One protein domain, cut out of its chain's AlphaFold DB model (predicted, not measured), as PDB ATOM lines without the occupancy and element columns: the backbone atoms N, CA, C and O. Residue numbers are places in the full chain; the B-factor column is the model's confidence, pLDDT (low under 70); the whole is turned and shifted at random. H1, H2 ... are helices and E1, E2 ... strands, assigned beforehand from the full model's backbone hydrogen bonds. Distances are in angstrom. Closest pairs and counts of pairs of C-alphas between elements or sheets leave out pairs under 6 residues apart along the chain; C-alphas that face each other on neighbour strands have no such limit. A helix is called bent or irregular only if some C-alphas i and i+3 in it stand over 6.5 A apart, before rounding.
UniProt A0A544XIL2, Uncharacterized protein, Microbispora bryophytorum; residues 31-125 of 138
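Overview. This is residues 31 to 125 of the 138 residues of an uncharacterized protein of Microbispora bryophytorum (UniProt A0A544XIL2). Two long helices, H1 and H2, run nearly the same way with a gap between them, and extended chain fills that gap: residues 31 to 36, short strand E1 and the first residues of the long link after it. E1 runs back against the direction of both helices, and residues 114 to 125 fold back from the last residue of H2 and cross one side of the extended layer toward H1. The printed part has 95 residues, with two named helices and one named strand in the order H1, E1, H2; the class is mostly helix, and there is no sheet of named strands. The whole is compact, with a radius of gyration of the C-alphas of 14.2 A and spans of 41 by 29 by 17 A.

Along the chain. H1, the longest helix, covers residues 48 to 71 and measures 34.6 A from first to last C-alpha. It begins at C-alpha 48, at (208.692, 153.499, 182.278), and ends at C-alpha 71, at (183.907, 177.553, 180.004). E1 is residues 76 to 79. H2 covers residues 93 to 113, 30.2 A long, and ends at C-alpha 113, at (193.200, 185.020, 159.829). H2 is irregular: C-alphas 94 and 97 are 8.1 A apart, where about 5 A is found in a regular helix. It also has a kink of 32 degrees near residue 100.

Arrangement. H1 and H2 are apart. A tight link of 4 residues joins H1 to E1, and residues 70 to 75, of which 70 and 71 belong to H1, stand free. The closest C-alphas of H1 and E1 are those of Asn 71 and Leu 77, 7.5 A apart, while the two centres are 19.5 A apart. E1 pairs with no named strand, but residues 31 to 32 pair with its residues 78 to 79, parallel. E1 and H2 are apart too. Every O i to N i+4 pair is within hydrogen-bond range in H1; in H2, 15 of 17 are.

Size, cuts and confidence. The two C-alphas farthest apart, those of Ala 48 and Glu 112, are 42.2 A from each other, and the first and last printed C-alphas, of Tyr 31 and Gly 125, are 15.7 A apart. The printed part has no cut. The link from E1 to H2, 13 residues, is long. Residues 31 to 47, 80 to 92 and 114 to 125 hold no named element. The mean pLDDT of the printed part is 83.5, and confidence is under 70 at residues 35 to 42 and 123 to 125.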
ATOM      1  N   TYR A  31     192.336 184.278 176.444       93.56
ATOM      2  CA  TYR A  31     193.143 183.694 175.372       93.56
ATOM      3  C   TYR A  31     193.908 182.495 175.925       93.56
ATOM      4  O   TYR A  31     194.807 182.642 176.754       93.56
ATOM      5  N   LEU A  32     193.539 181.295 175.483       91.00
ATOM      6  CA  LEU A  32     194.162 180.053 175.913       91.00
ATOM      7  C   LEU A  32     195.261 179.647 174.933       91.00
ATOM      8  O   LEU A  32     194.983 179.192 173.822       91.00
ATOM      9  N   LEU A  33     196.508 179.751 175.391       87.75
ATOM     10  CA  LEU A  33     197.666 179.148 174.742       87.75
ATOM     11  C   LEU A  33     197.774 177.706 175.227       87.75
ATOM     12  O   LEU A  33     198.249 177.443 176.332       87.75
ATOM     13  N   ALA A  34     197.308 176.765 174.413       73.62
ATOM     14  CA  ALA A  34     197.495 175.364 174.724       73.62
ATOM     15  C   ALA A  34     198.938 174.955 174.388       73.62
ATOM     16  O   ALA A  34     199.364 175.138 173.242       73.62
ATOM     17  N   PRO A  35     199.701 174.404 175.349       63.00
ATOM     18  CA  PRO A  35     201.000 173.829 175.040       63.00
ATOM     19  C   PRO A  35     200.748 172.680 174.064       63.00
ATOM     20  O   PRO A  35     199.986 171.767 174.364       63.00
ATOM     21  N   GLY A  36     201.305 172.754 172.856       63.75
ATOM     22  CA  GLY A  36     201.212 171.631 171.929       63.75
ATOM     23  C   GLY A  36     201.836 170.401 172.580       63.75
ATOM     24  O   GLY A  36     202.986 170.454 173.013       63.75
ATOM     25  N   PHE A  37     201.079 169.314 172.694       68.50
ATOM     26  CA  PHE A  37     201.601 168.039 173.175       68.50
ATOM     27  C   PHE A  37     202.099 167.204 171.999       68.50
ATOM     28  O   PHE A  37     201.819 167.510 170.837       68.50
ATOM     29  N   SER A  38     202.852 166.137 172.291       65.12
ATOM     30  CA  SER A  38     203.374 165.242 171.260       65.12
ATOM     31  C   SER A  38     202.241 164.508 170.530       65.12
ATOM     32  O   SER A  38     201.876 163.390 170.880       65.12
ATOM     33  N   CYS A  39     201.674 165.146 169.508       66.12
ATOM     34  CA  CYS A  39     200.600 164.614 168.666       66.12
ATOM     35  C   CYS A  39     201.113 163.604 167.621       66.12
ATOM     36  O   CYS A  39     200.317 162.962 166.938       66.12
ATOM     37  N   HIS A  40     202.437 163.460 167.489       68.38
ATOM     38  CA  HIS A  40     203.074 162.452 166.650       68.38
ATOM     39  C   HIS A  40     204.237 161.806 167.409       68.38
ATOM     40  O   HIS A  40     205.338 162.346 167.485       68.38
ATOM     41  N   LEU A  41     203.967 160.649 168.013       67.88
ATOM     42  CA  LEU A  41     205.001 159.777 168.557       67.88
ATOM     43  C   LEU A  41     205.401 158.783 167.458       67.88
ATOM     44  O   LEU A  41     204.576 157.943 167.095       67.88
ATOM     45  N   PRO A  42     206.639 158.837 166.930       68.00
ATOM     46  CA  PRO A  42     207.069 157.950 165.845       68.00
ATOM     47  C   PRO A  42     207.111 156.471 166.263       68.00
ATOM     48  O   PRO A  42     207.087 155.583 165.413       68.00
ATOM     49  N   ALA A  43     207.162 156.195 167.570       75.25
ATOM     50  CA  ALA A  43     207.063 154.861 168.148       75.25
ATOM     51  C   ALA A  43     206.438 154.918 169.550       75.25
ATOM     52  O   ALA A  43     206.463 155.957 170.215       75.25
ATOM     53  N   ALA A  44     205.910 153.784 170.017       78.69
ATOM     54  CA  ALA A  44     205.403 153.659 171.379       78.69
ATOM     55  C   ALA A  44     206.524 153.911 172.414       78.69
ATOM     56  O   ALA A  44     207.649 153.438 172.210       78.69
ATOM     57  N   PRO A  45     206.245 154.611 173.533       81.50
ATOM     58  CA  PRO A  45     207.238 154.821 174.581       81.50
ATOM     59  C   PRO A  45     207.727 153.479 175.145       81.50
ATOM     60  O   PRO A  45     206.935 152.654 175.589       81.50
ATOM     61  N   SER A  46     209.041 153.253 175.133       85.12
ATOM     62  CA  SER A  46     209.643 151.959 175.498       85.12
ATOM     63  C   SER A  46     210.193 151.899 176.926       85.12
ATOM     64  O   SER A  46     210.641 150.846 177.376       85.12
ATOM     65  N   THR A  47     210.169 153.017 177.654       88.12
ATOM     66  CA  THR A  47     210.680 153.119 179.026       88.12
ATOM     67  C   THR A  47     209.572 153.541 179.984       88.12
ATOM     68  O   THR A  47     208.642 154.247 179.598       88.12
ATOM     69  N   ALA A  48     209.681 153.146 181.257       90.19
ATOM     70  CA  ALA A  48     208.692 153.499 182.278       90.19
ATOM     71  C   ALA A  48     208.507 155.022 182.414       90.19
ATOM     72  O   ALA A  48     207.381 155.501 182.511       90.19
ATOM     73  N   ILE A  49     209.601 155.791 182.353       87.12
ATOM     74  CA  ILE A  49     209.539 157.256 182.405       87.12
ATOM     75  C   ILE A  49     208.871 157.848 181.159       87.12
ATOM     76  O   ILE A  49     208.050 158.751 181.284       87.12
ATOM     77  N   ALA A  50     209.157 157.317 179.966       83.44
ATOM     78  CA  ALA A  50     208.532 157.795 178.738       83.44
ATOM     79  C   ALA A  50     207.029 157.465 178.709       83.44
ATOM     80  O   ALA A  50     206.229 158.297 178.289       83.44
ATOM     81  N   MET A  51     206.633 156.298 179.228       86.62
ATOM     82  CA  MET A  51     205.227 155.930 179.427       86.62
ATOM     83  C   MET A  51     204.526 156.856 180.428       86.62
ATOM     84  O   MET A  51     203.420 157.314 180.156       86.62
ATOM     85  N   ALA A  52     205.166 157.169 181.561       88.06
ATOM     86  CA  ALA A  52     204.611 158.078 182.562       88.06
ATOM     87  C   ALA A  52     204.412 159.498 182.004       88.06
ATOM     88  O   ALA A  52     203.343 160.076 182.174       88.06
ATOM     89  N   LEU A  53     205.404 160.031 181.280       85.38
ATOM     90  CA  LEU A  53     205.310 161.335 180.612       85.38
ATOM     91  C   LEU A  53     204.229 161.346 179.524       85.38
ATOM     92  O   LEU A  53     203.485 162.316 179.402       85.38
ATOM     93  N   HIS A  54     204.105 160.262 178.757       82.44
ATOM     94  CA  HIS A  54     203.041 160.131 177.766       82.44
ATOM     95  C   HIS A  54     201.649 160.110 178.419       82.44
ATOM     96  O   HIS A  54     200.755 160.831 177.981       82.44
ATOM     97  N   GLY A  55     201.476 159.343 179.501       85.06
ATOM     98  CA  GLY A  55     200.230 159.313 180.272       85.06
ATOM     99  C   GLY A  55     199.880 160.670 180.884       85.06
ATOM    100  O   GLY A  55     198.725 161.084 180.823       85.06
ATOM    101  N   TYR A  56     200.875 161.393 181.408       85.75
ATOM    102  CA  TYR A  56     200.700 162.764 181.891       85.75
ATOM    103  C   TYR A  56     200.169 163.689 180.788       85.75
ATOM    104  O   TYR A  56     199.149 164.339 180.995       85.75
ATOM    105  N   ASN A  57     200.779 163.676 179.596       82.06
ATOM    106  CA  ASN A  57     200.320 164.493 178.467       82.06
ATOM    107  C   ASN A  57     198.857 164.200 178.095       82.06
ATOM    108  O   ASN A  57     198.075 165.131 177.915       82.06
ATOM    109  N   LEU A  58     198.467 162.921 178.024       82.31
ATOM    110  CA  LEU A  58     197.081 162.536 177.731       82.31
ATOM    111  C   LEU A  58     196.103 163.051 178.795       82.31
ATOM    112  O   LEU A  58     195.031 163.553 178.457       82.31
ATOM    113  N   LEU A  59     196.465 162.951 180.077       85.38
ATOM    114  CA  LEU A  59     195.646 163.473 181.173       85.38
ATOM    115  C   LEU A  59     195.519 165.000 181.101       85.38
ATOM    116  O   LEU A  59     194.414 165.524 181.246       85.38
ATOM    117  N   SER A  60     196.617 165.713 180.841       83.38
ATOM    118  CA  SER A  60     196.608 167.169 180.679       83.38
ATOM    119  C   SER A  60     195.739 167.608 179.495       83.38
ATOM    120  O   SER A  60     194.938 168.530 179.653       83.38
ATOM    121  N   GLU A  61     195.807 166.916 178.348       82.19
ATOM    122  CA  GLU A  61     194.930 167.183 177.197       82.19
ATOM    123  C   GLU A  61     193.449 166.969 177.519       82.19
ATOM    124  O   GLU A  61     192.603 167.815 177.214       82.19
ATOM    125  N   GLN A  62     193.112 165.852 178.165       84.25
ATOM    126  CA  GLN A  62     191.728 165.553 178.532       84.25
ATOM    127  C   GLN A  62     191.159 166.594 179.500       84.25
ATOM    128  O   GLN A  62     190.000 167.009 179.352       84.25
ATOM    129  N   ARG A  63     191.969 167.046 180.466       87.00
ATOM    130  CA  ARG A  63     191.583 168.090 181.424       87.00
ATOM    131  C   ARG A  63     191.352 169.422 180.722       87.00
ATOM    132  O   ARG A  63     190.260 169.975 180.853       87.00
ATOM    133  N   ILE A  64     192.305 169.906 179.920       87.06
ATOM    134  CA  ILE A  64     192.142 171.203 179.249       87.06
ATOM    135  C   ILE A  64     190.996 171.183 178.234       87.06
ATOM    136  O   ILE A  64     190.202 172.117 178.192       87.06
ATOM    137  N   SER A  65     190.822 170.084 177.491       87.25
ATOM    138  CA  SER A  65     189.674 169.900 176.596       87.25
ATOM    139  C   SER A  65     188.347 169.982 177.358       87.25
ATOM    140  O   SER A  65     187.377 170.573 176.881       87.25
ATOM    141  N   THR A  66     188.294 169.415 178.565       89.06
ATOM    142  CA  THR A  66     187.104 169.470 179.423       89.06
ATOM    143  C   THR A  66     186.837 170.875 179.944       89.06
ATOM    144  O   THR A  66     185.706 171.345 179.813       89.06
ATOM    145  N   SER A  67     187.866 171.572 180.428       90.75
ATOM    146  CA  SER A  67     187.745 172.962 180.877       90.75
ATOM    147  C   SER A  67     187.299 173.896 179.746       90.75
ATOM    148  O   SER A  67     186.384 174.699 179.935       90.75
ATOM    149  N   ILE A  68     187.838 173.740 178.528       91.50
ATOM    150  CA  ILE A  68     187.390 174.505 177.353       91.50
ATOM    151  C   ILE A  68     185.878 174.332 177.160       91.50
ATOM    152  O   ILE A  68     185.152 175.326 177.120       91.50
ATOM    153  N   ARG A  69     185.382 173.084 177.103       91.44
ATOM    154  CA  ARG A  69     183.947 172.806 176.897       91.44
ATOM    155  C   ARG A  69     183.064 173.414 177.985       91.44
ATOM    156  O   ARG A  69     181.969 173.885 177.680       91.44
ATOM    157  N   GLN A  70     183.513 173.382 179.237       91.88
ATOM    158  CA  GLN A  70     182.762 173.915 180.376       91.88
ATOM    159  C   GLN A  70     182.704 175.448 180.365       91.88
ATOM    160  O   GLN A  70     181.683 176.027 180.738       91.88
ATOM    161  N   ASN A  71     183.761 176.106 179.888       93.50
ATOM    162  CA  ASN A  71     183.907 177.553 180.004       93.50
ATOM    163  C   ASN A  71     183.592 178.345 178.725       93.50
ATOM    164  O   ASN A  71     183.377 179.550 178.822       93.50
ATOM    165  N   THR A  72     183.446 177.710 177.550       90.06
ATOM    166  CA  THR A  72     183.051 178.398 176.293       90.06
ATOM    167  C   THR A  72     181.744 179.201 176.416       90.06
ATOM    168  O   THR A  72     181.529 180.146 175.667       90.06
ATOM    169  N   ARG A  73     180.851 178.840 177.350       90.25
ATOM    170  CA  ARG A  73     179.591 179.571 177.596       90.25
ATOM    171  C   ARG A  73     179.672 180.611 178.716       90.25
ATOM    172  O   ARG A  73     178.699 181.324 178.929       90.25
ATOM    173  N   ARG A  74     180.778 180.646 179.462       94.50
ATOM    174  CA  ARG A  74     180.951 181.472 180.668       94.50
ATOM    175  C   ARG A  74     181.800 182.717 180.415       94.50
ATOM    176  O   ARG A  74     181.619 183.704 181.110       94.50
ATOM    177  N   THR A  75     182.698 182.670 179.433       95.50
ATOM    178  CA  THR A  75     183.578 183.780 179.041       95.50
ATOM    179  C   THR A  75     183.772 183.784 177.526       95.50
ATOM    180  O   THR A  75     183.556 182.760 176.865       95.50
ATOM    181  N   ARG A  76     184.215 184.908 176.956       95.62
ATOM    182  CA  ARG A  76     184.651 184.961 175.559       95.62
ATOM    183  C   ARG A  76     186.005 184.258 175.437       95.62
ATOM    184  O   ARG A  76     187.054 184.836 175.706       95.62
ATOM    185  N   LEU A  77     185.965 182.980 175.069       93.44
ATOM    186  CA  LEU A  77     187.145 182.121 175.032       93.44
ATOM    187  C   LEU A  77     187.738 182.014 173.622       93.44
ATOM    188  O   LEU A  77     187.102 181.504 172.699       93.44
ATOM    189  N   HIS A  78     189.000 182.411 173.500       92.94
ATOM    190  CA  HIS A  78     189.832 182.277 172.313       92.94
ATOM    191  C   HIS A  78     190.858 181.162 172.525       92.94
ATOM    192  O   HIS A  78     191.830 181.336 173.257       92.94
ATOM    193  N   VAL A  79     190.647 179.998 171.906       89.94
ATOM    194  CA  VAL A  79     191.592 178.873 171.987       89.94
ATOM    195  C   VAL A  79     192.538 178.928 170.798       89.94
ATOM    196  O   VAL A  79     192.112 178.741 169.657       89.94
ATOM    197  N   LEU A  80     193.819 179.168 171.069       89.44
ATOM    198  CA  LEU A  80     194.841 179.170 170.032       89.44
ATOM    199  C   LEU A  80     195.132 177.727 169.594       89.44
ATOM    200  O   LEU A  80     195.142 176.816 170.430       89.44
ATOM    201  N   PRO A  81     195.369 177.489 168.294       83.50
ATOM    202  CA  PRO A  81     195.644 176.152 167.803       83.50
ATOM    203  C   PRO A  81     197.032 175.690 168.296       83.50
ATOM    204  O   PRO A  81     198.017 176.406 168.094       83.50
ATOM    205  N   PRO A  82     197.144 174.516 168.942       81.25
ATOM    206  CA  PRO A  82     198.413 173.973 169.405       81.25
ATOM    207  C   PRO A  82     199.332 173.650 168.234       81.25
ATOM    208  O   PRO A  82     198.884 173.298 167.136       81.25
ATOM    209  N   LEU A  83     200.635 173.683 168.510       81.81
ATOM    210  CA  LEU A  83     201.636 173.189 167.578       81.81
ATOM    211  C   LEU A  83     201.486 171.688 167.337       81.81
ATOM    212  O   LEU A  83     201.366 170.910 168.281       81.81
ATOM    213  N   CYS A  84     201.538 171.287 166.068       76.81
ATOM    214  CA  CYS A  84     201.588 169.888 165.657       76.81
ATOM    215  C   CYS A  84     202.234 169.765 164.254       76.81
ATOM    216  O   CYS A  84     201.861 170.538 163.369       76.81
ATOM    217  N   PRO A  85     203.181 168.830 164.016       75.25
ATOM    218  CA  PRO A  85     203.694 167.836 164.958       75.25
ATOM    219  C   PRO A  85     204.686 168.405 165.983       75.25
ATOM    220  O   PRO A  85     205.560 169.200 165.638       75.25
ATOM    221  N   VAL A  86     204.565 167.979 167.243       78.69
ATOM    222  CA  VAL A  86     205.622 168.109 168.260       78.69
ATOM    223  C   VAL A  86     206.194 166.710 168.473       78.69
ATOM    224  O   VAL A  86     205.520 165.833 168.999       78.69
ATOM    225  N   GLU A  87     207.418 166.477 168.011       75.56
ATOM    226  CA  GLU A  87     208.011 165.126 167.934       75.56
ATOM    227  C   GLU A  87     209.061 164.874 169.024       75.56
ATOM    228  O   GLU A  87     209.777 163.874 169.012       75.56
ATOM    229  N   VAL A  88     209.155 165.793 169.982       76.06
ATOM    230  CA  VAL A  88     210.048 165.703 171.136       76.06
ATOM    231  C   VAL A  88     209.255 165.361 172.392       76.06
ATOM    232  O   VAL A  88     208.072 165.691 172.513       76.06
ATOM    233  N   LEU A  89     209.913 164.693 173.339       74.81
ATOM    234  CA  LEU A  89     209.371 164.534 174.685       74.81
ATOM    235  C   LEU A  89     209.410 165.886 175.418       74.81
ATOM    236  O   LEU A  89     210.325 166.668 175.173       74.81
ATOM    237  N   PRO A  90     208.522 166.135 176.396       74.38
ATOM    238  CA  PRO A  90     208.551 167.368 177.197       74.38
ATOM    239  C   PRO A  90     209.877 167.625 177.934       74.38
ATOM    240  O   PRO A  90     210.168 168.752 178.315       74.38
ATOM    241  N   ALA A  91     210.678 166.577 178.148       78.25
ATOM    242  CA  ALA A  91     211.995 166.662 178.777       78.25
ATOM    243  C   ALA A  91     213.154 166.855 177.774       78.25
ATOM    244  O   ALA A  91     214.309 166.948 178.189       78.25
ATOM    245  N   ASP A  92     212.879 166.870 176.465       79.50
ATOM    246  CA  ASP A  92     213.881 166.996 175.407       79.50
ATOM    247  C   ASP A  92     213.900 168.415 174.823       79.50
ATOM    248  O   ASP A  92     213.039 168.817 174.043       79.50
ATOM    249  N   PHE A  93     214.935 169.170 175.185       87.12
ATOM    250  CA  PHE A  93     215.076 170.585 174.838       87.12
ATOM    251  C   PHE A  93     215.768 170.842 173.492       87.12
ATOM    252  O   PHE A  93     215.968 172.004 173.125       87.12
ATOM    253  N   ARG A  94     216.129 169.800 172.728       85.56
ATOM    254  CA  ARG A  94     216.866 169.950 171.456       85.56
ATOM    255  C   ARG A  94     216.112 170.769 170.400       85.56
ATOM    256  O   ARG A  94     216.752 171.386 169.559       85.56
ATOM    257  N   GLY A  95     214.778 170.803 170.461       83.75
ATOM    258  CA  GLY A  95     213.909 171.530 169.524       83.75
ATOM    259  C   GLY A  95     213.414 172.898 170.010       83.75
ATOM    260  O   GLY A  95     212.503 173.450 169.405       83.75
ATOM    261  N   THR A  96     213.957 173.449 171.102       88.69
ATOM    262  CA  THR A  96     213.382 174.647 171.752       88.69
ATOM    263  C   THR A  96     213.282 175.857 170.815       88.69
ATOM    264  O   THR A  96     212.239 176.505 170.774       88.69
ATOM    265  N   ALA A  97     214.337 176.160 170.050       91.25
ATOM    266  CA  ALA A  97     214.344 177.309 169.139       91.25
ATOM    267  C   ALA A  97     213.301 177.165 168.014       91.25
ATOM    268  O   ALA A  97     212.496 178.071 167.817       91.25
ATOM    269  N   ASP A  98     213.260 175.996 167.360       89.00
ATOM    270  CA  ASP A  98     212.257 175.654 166.339       89.00
ATOM    271  C   ASP A  98     210.830 175.766 166.894       89.00
ATOM    272  O   ASP A  98     209.947 176.354 166.274       89.00
ATOM    273  N   MET A  99     210.605 175.263 168.109       87.88
ATOM    274  CA  MET A  99     209.292 175.295 168.744       87.88
ATOM    275  C   MET A  99     208.821 176.726 169.039       87.88
ATOM    276  O   MET A  99     207.651 177.035 168.818       87.88
ATOM    277  N   ILE A 100     209.713 177.612 169.490       90.56
ATOM    278  CA  ILE A 100     209.389 179.032 169.714       90.56
ATOM    279  C   ILE A 100     209.047 179.722 168.389       90.56
ATOM    280  O   ILE A 100     208.038 180.427 168.305       90.56
ATOM    281  N   GLU A 101     209.856 179.511 167.351       92.12
ATOM    282  CA  GLU A 101     209.639 180.110 166.032       92.12
ATOM    283  C   GLU A 101     208.299 179.662 165.436       92.12
ATOM    284  O   GLU A 101     207.458 180.488 165.073       92.12
ATOM    285  N   ARG A 102     208.036 178.353 165.436       90.06
ATOM    286  CA  ARG A 102     206.781 177.787 164.933       90.06
ATOM    287  C   ARG A 102     205.570 178.254 165.733       90.06
ATOM    288  O   ARG A 102     204.542 178.562 165.130       90.06
ATOM    289  N   ALA A 103     205.667 178.330 167.065       89.19
ATOM    290  CA  ALA A 103     204.579 178.827 167.918       89.19
ATOM    291  C   ALA A 103     204.241 180.280 167.579       89.19
ATOM    292  O   ALA A 103     203.066 180.641 167.483       89.19
ATOM    293  N   THR A 104     205.277 181.089 167.353       92.00
ATOM    294  CA  THR A 104     205.143 182.499 166.984       92.00
ATOM    295  C   THR A 104     204.447 182.632 165.633       92.00
ATOM    296  O   THR A 104     203.422 183.306 165.545       92.00
ATOM    297  N   LEU A 105     204.933 181.929 164.605       92.31
ATOM    298  CA  LEU A 105     204.341 181.940 163.262       92.31
ATOM    299  C   LEU A 105     202.878 181.476 163.270       92.31
ATOM    300  O   LEU A 105     202.016 182.131 162.685       92.31
ATOM    301  N   SER A 106     202.588 180.378 163.973       90.62
ATOM    302  CA  SER A 106     201.229 179.847 164.116       90.62
ATOM    303  C   SER A 106     200.291 180.857 164.784       90.62
ATOM    304  O   SER A 106     199.180 181.090 164.308       90.62
ATOM    305  N   THR A 107     200.751 181.498 165.861       91.44
ATOM    306  CA  THR A 107     199.950 182.459 166.627       91.44
ATOM    307  C   THR A 107     199.686 183.738 165.839       91.44
ATOM    308  O   THR A 107     198.547 184.193 165.799       91.44
ATOM    309  N   VAL A 108     200.702 184.297 165.171       93.38
ATOM    310  CA  VAL A 108     200.546 185.491 164.320       93.38
ATOM    311  C   VAL A 108     199.537 185.224 163.208       93.38
ATOM    312  O   VAL A 108     198.586 185.986 163.044       93.38
ATOM    313  N   HIS A 109     199.675 184.097 162.507       93.25
ATOM    314  CA  HIS A 109     198.737 183.709 161.459       93.25
ATOM    315  C   HIS A 109     197.302 183.573 161.983       93.25
ATOM    316  O   HIS A 109     196.360 184.048 161.347       93.25
ATOM    317  N   TRP A 110     197.127 182.954 163.154       92.38
ATOM    318  CA  TRP A 110     195.812 182.803 163.767       92.38
ATOM    319  C   TRP A 110     195.208 184.150 164.182       92.38
ATOM    320  O   TRP A 110     194.020 184.363 163.967       92.38
ATOM    321  N   LEU A 111     196.000 185.086 164.709       93.06
ATOM    322  CA  LEU A 111     195.517 186.430 165.047       93.06
ATOM    323  C   LEU A 111     195.050 187.206 163.805       93.06
ATOM    324  O   LEU A 111     194.049 187.918 163.860       93.06
ATOM    325  N   GLU A 112     195.746 187.051 162.678       94.31
ATOM    326  CA  GLU A 112     195.405 187.732 161.426       94.31
ATOM    327  C   GLU A 112     194.204 187.097 160.715       94.31
ATOM    328  O   GLU A 112     193.343 187.800 160.185       94.31
ATOM    329  N   ARG A 113     194.145 185.762 160.677       92.00
ATOM    330  CA  ARG A 113     193.200 185.020 159.829       92.00
ATOM    331  C   ARG A 113     192.084 184.319 160.585       92.00
ATOM    332  O   ARG A 113     191.117 183.909 159.957       92.00
ATOM    333  N   HIS A 114     192.206 184.176 161.903       88.62
ATOM    334  CA  HIS A 114     191.334 183.348 162.745       88.62
ATOM    335  C   HIS A 114     191.271 181.877 162.296       88.62
ATOM    336  O   HIS A 114     190.331 181.148 162.612       88.62
ATOM    337  N   GLU A 115     192.304 181.425 161.585       86.38
ATOM    338  CA  GLU A 115     192.443 180.081 161.028       86.38
ATOM    339  C   GLU A 115     193.756 179.451 161.524       86.38
ATOM    340  O   GLU A 115     194.729 180.169 161.775       86.38
ATOM    341  N   PRO A 116     193.826 178.119 161.700       84.00
ATOM    342  CA  PRO A 116     195.087 177.436 161.977       84.00
ATOM    343  C   PRO A 116     196.067 177.580 160.807       84.00
ATOM    344  O   PRO A 116     195.673 177.418 159.653       84.00
ATOM    345  N   HIS A 117     197.355 177.795 161.093       83.50
ATOM    346  CA  HIS A 117     198.367 177.826 160.036       83.50
ATOM    347  C   HIS A 117     198.450 176.456 159.333       83.50
ATOM    348  O   HIS A 117     198.745 175.452 160.001       83.50
ATOM    349  N   PRO A 118     198.265 176.386 157.999       75.94
ATOM    350  CA  PRO A 118     198.311 175.137 157.246       75.94
ATOM    351  C   PRO A 118     199.731 174.563 157.317       75.94
ATOM    352  O   PRO A 118     200.652 175.069 156.687       75.94
ATOM    353  N   GLY A 119     199.935 173.555 158.165       76.69
ATOM    354  CA  GLY A 119     201.220 172.866 158.337       76.69
ATOM    355  C   GLY A 119     201.921 173.060 159.685       76.69
ATOM    356  O   GLY A 119     202.923 172.394 159.915       76.69
ATOM    357  N   LEU A 120     201.416 173.920 160.578       77.69
ATOM    358  CA  LEU A 120     202.023 174.118 161.909       77.69
ATOM    359  C   LEU A 120     201.071 173.853 163.073       77.69
ATOM    360  O   LEU A 120     201.542 173.601 164.183       77.69
ATOM    361  N   ALA A 121     199.761 173.922 162.837       72.94
ATOM    362  CA  ALA A 121     198.778 173.912 163.905       72.94
ATOM    363  C   ALA A 121     197.631 172.938 163.615       72.94
ATOM    364  O   ALA A 121     197.179 172.816 162.473       72.94
ATOM    365  N   ARG A 122     197.132 172.261 164.655       71.00
ATOM    366  CA  ARG A 122     195.943 171.393 164.574       71.00
ATOM    367  C   ARG A 122     194.873 171.880 165.557       71.00
ATOM    368  O   ARG A 122     195.236 172.297 166.646       71.00
ATOM    369  N   PRO A 123     193.567 171.831 165.236       64.81
ATOM    370  CA  PRO A 123     192.519 172.211 166.187       64.81
ATOM    371  C   PRO A 123     192.465 171.294 167.425       64.81
ATOM    372  O   PRO A 123     192.595 170.081 167.291       64.81
ATOM    373  N   LEU A 124     192.170 171.863 168.602       56.25
ATOM    374  CA  LEU A 124     191.896 171.127 169.859       56.25
ATOM    375  C   LEU A 124     190.445 170.633 169.998       56.25
ATOM    376  O   LEU A 124     190.049 170.119 171.045       56.25
ATOM    377  N   GLY A 125     189.628 170.815 168.962       55.97
ATOM    378  CA  GLY A 125     188.261 170.302 168.904       55.97
ATOM    379  C   GLY A 125     188.216 168.843 168.444       55.97
ATOM    380  O   GLY A 125     189.208 168.339 167.913       55.97
TER     381      GLY A 125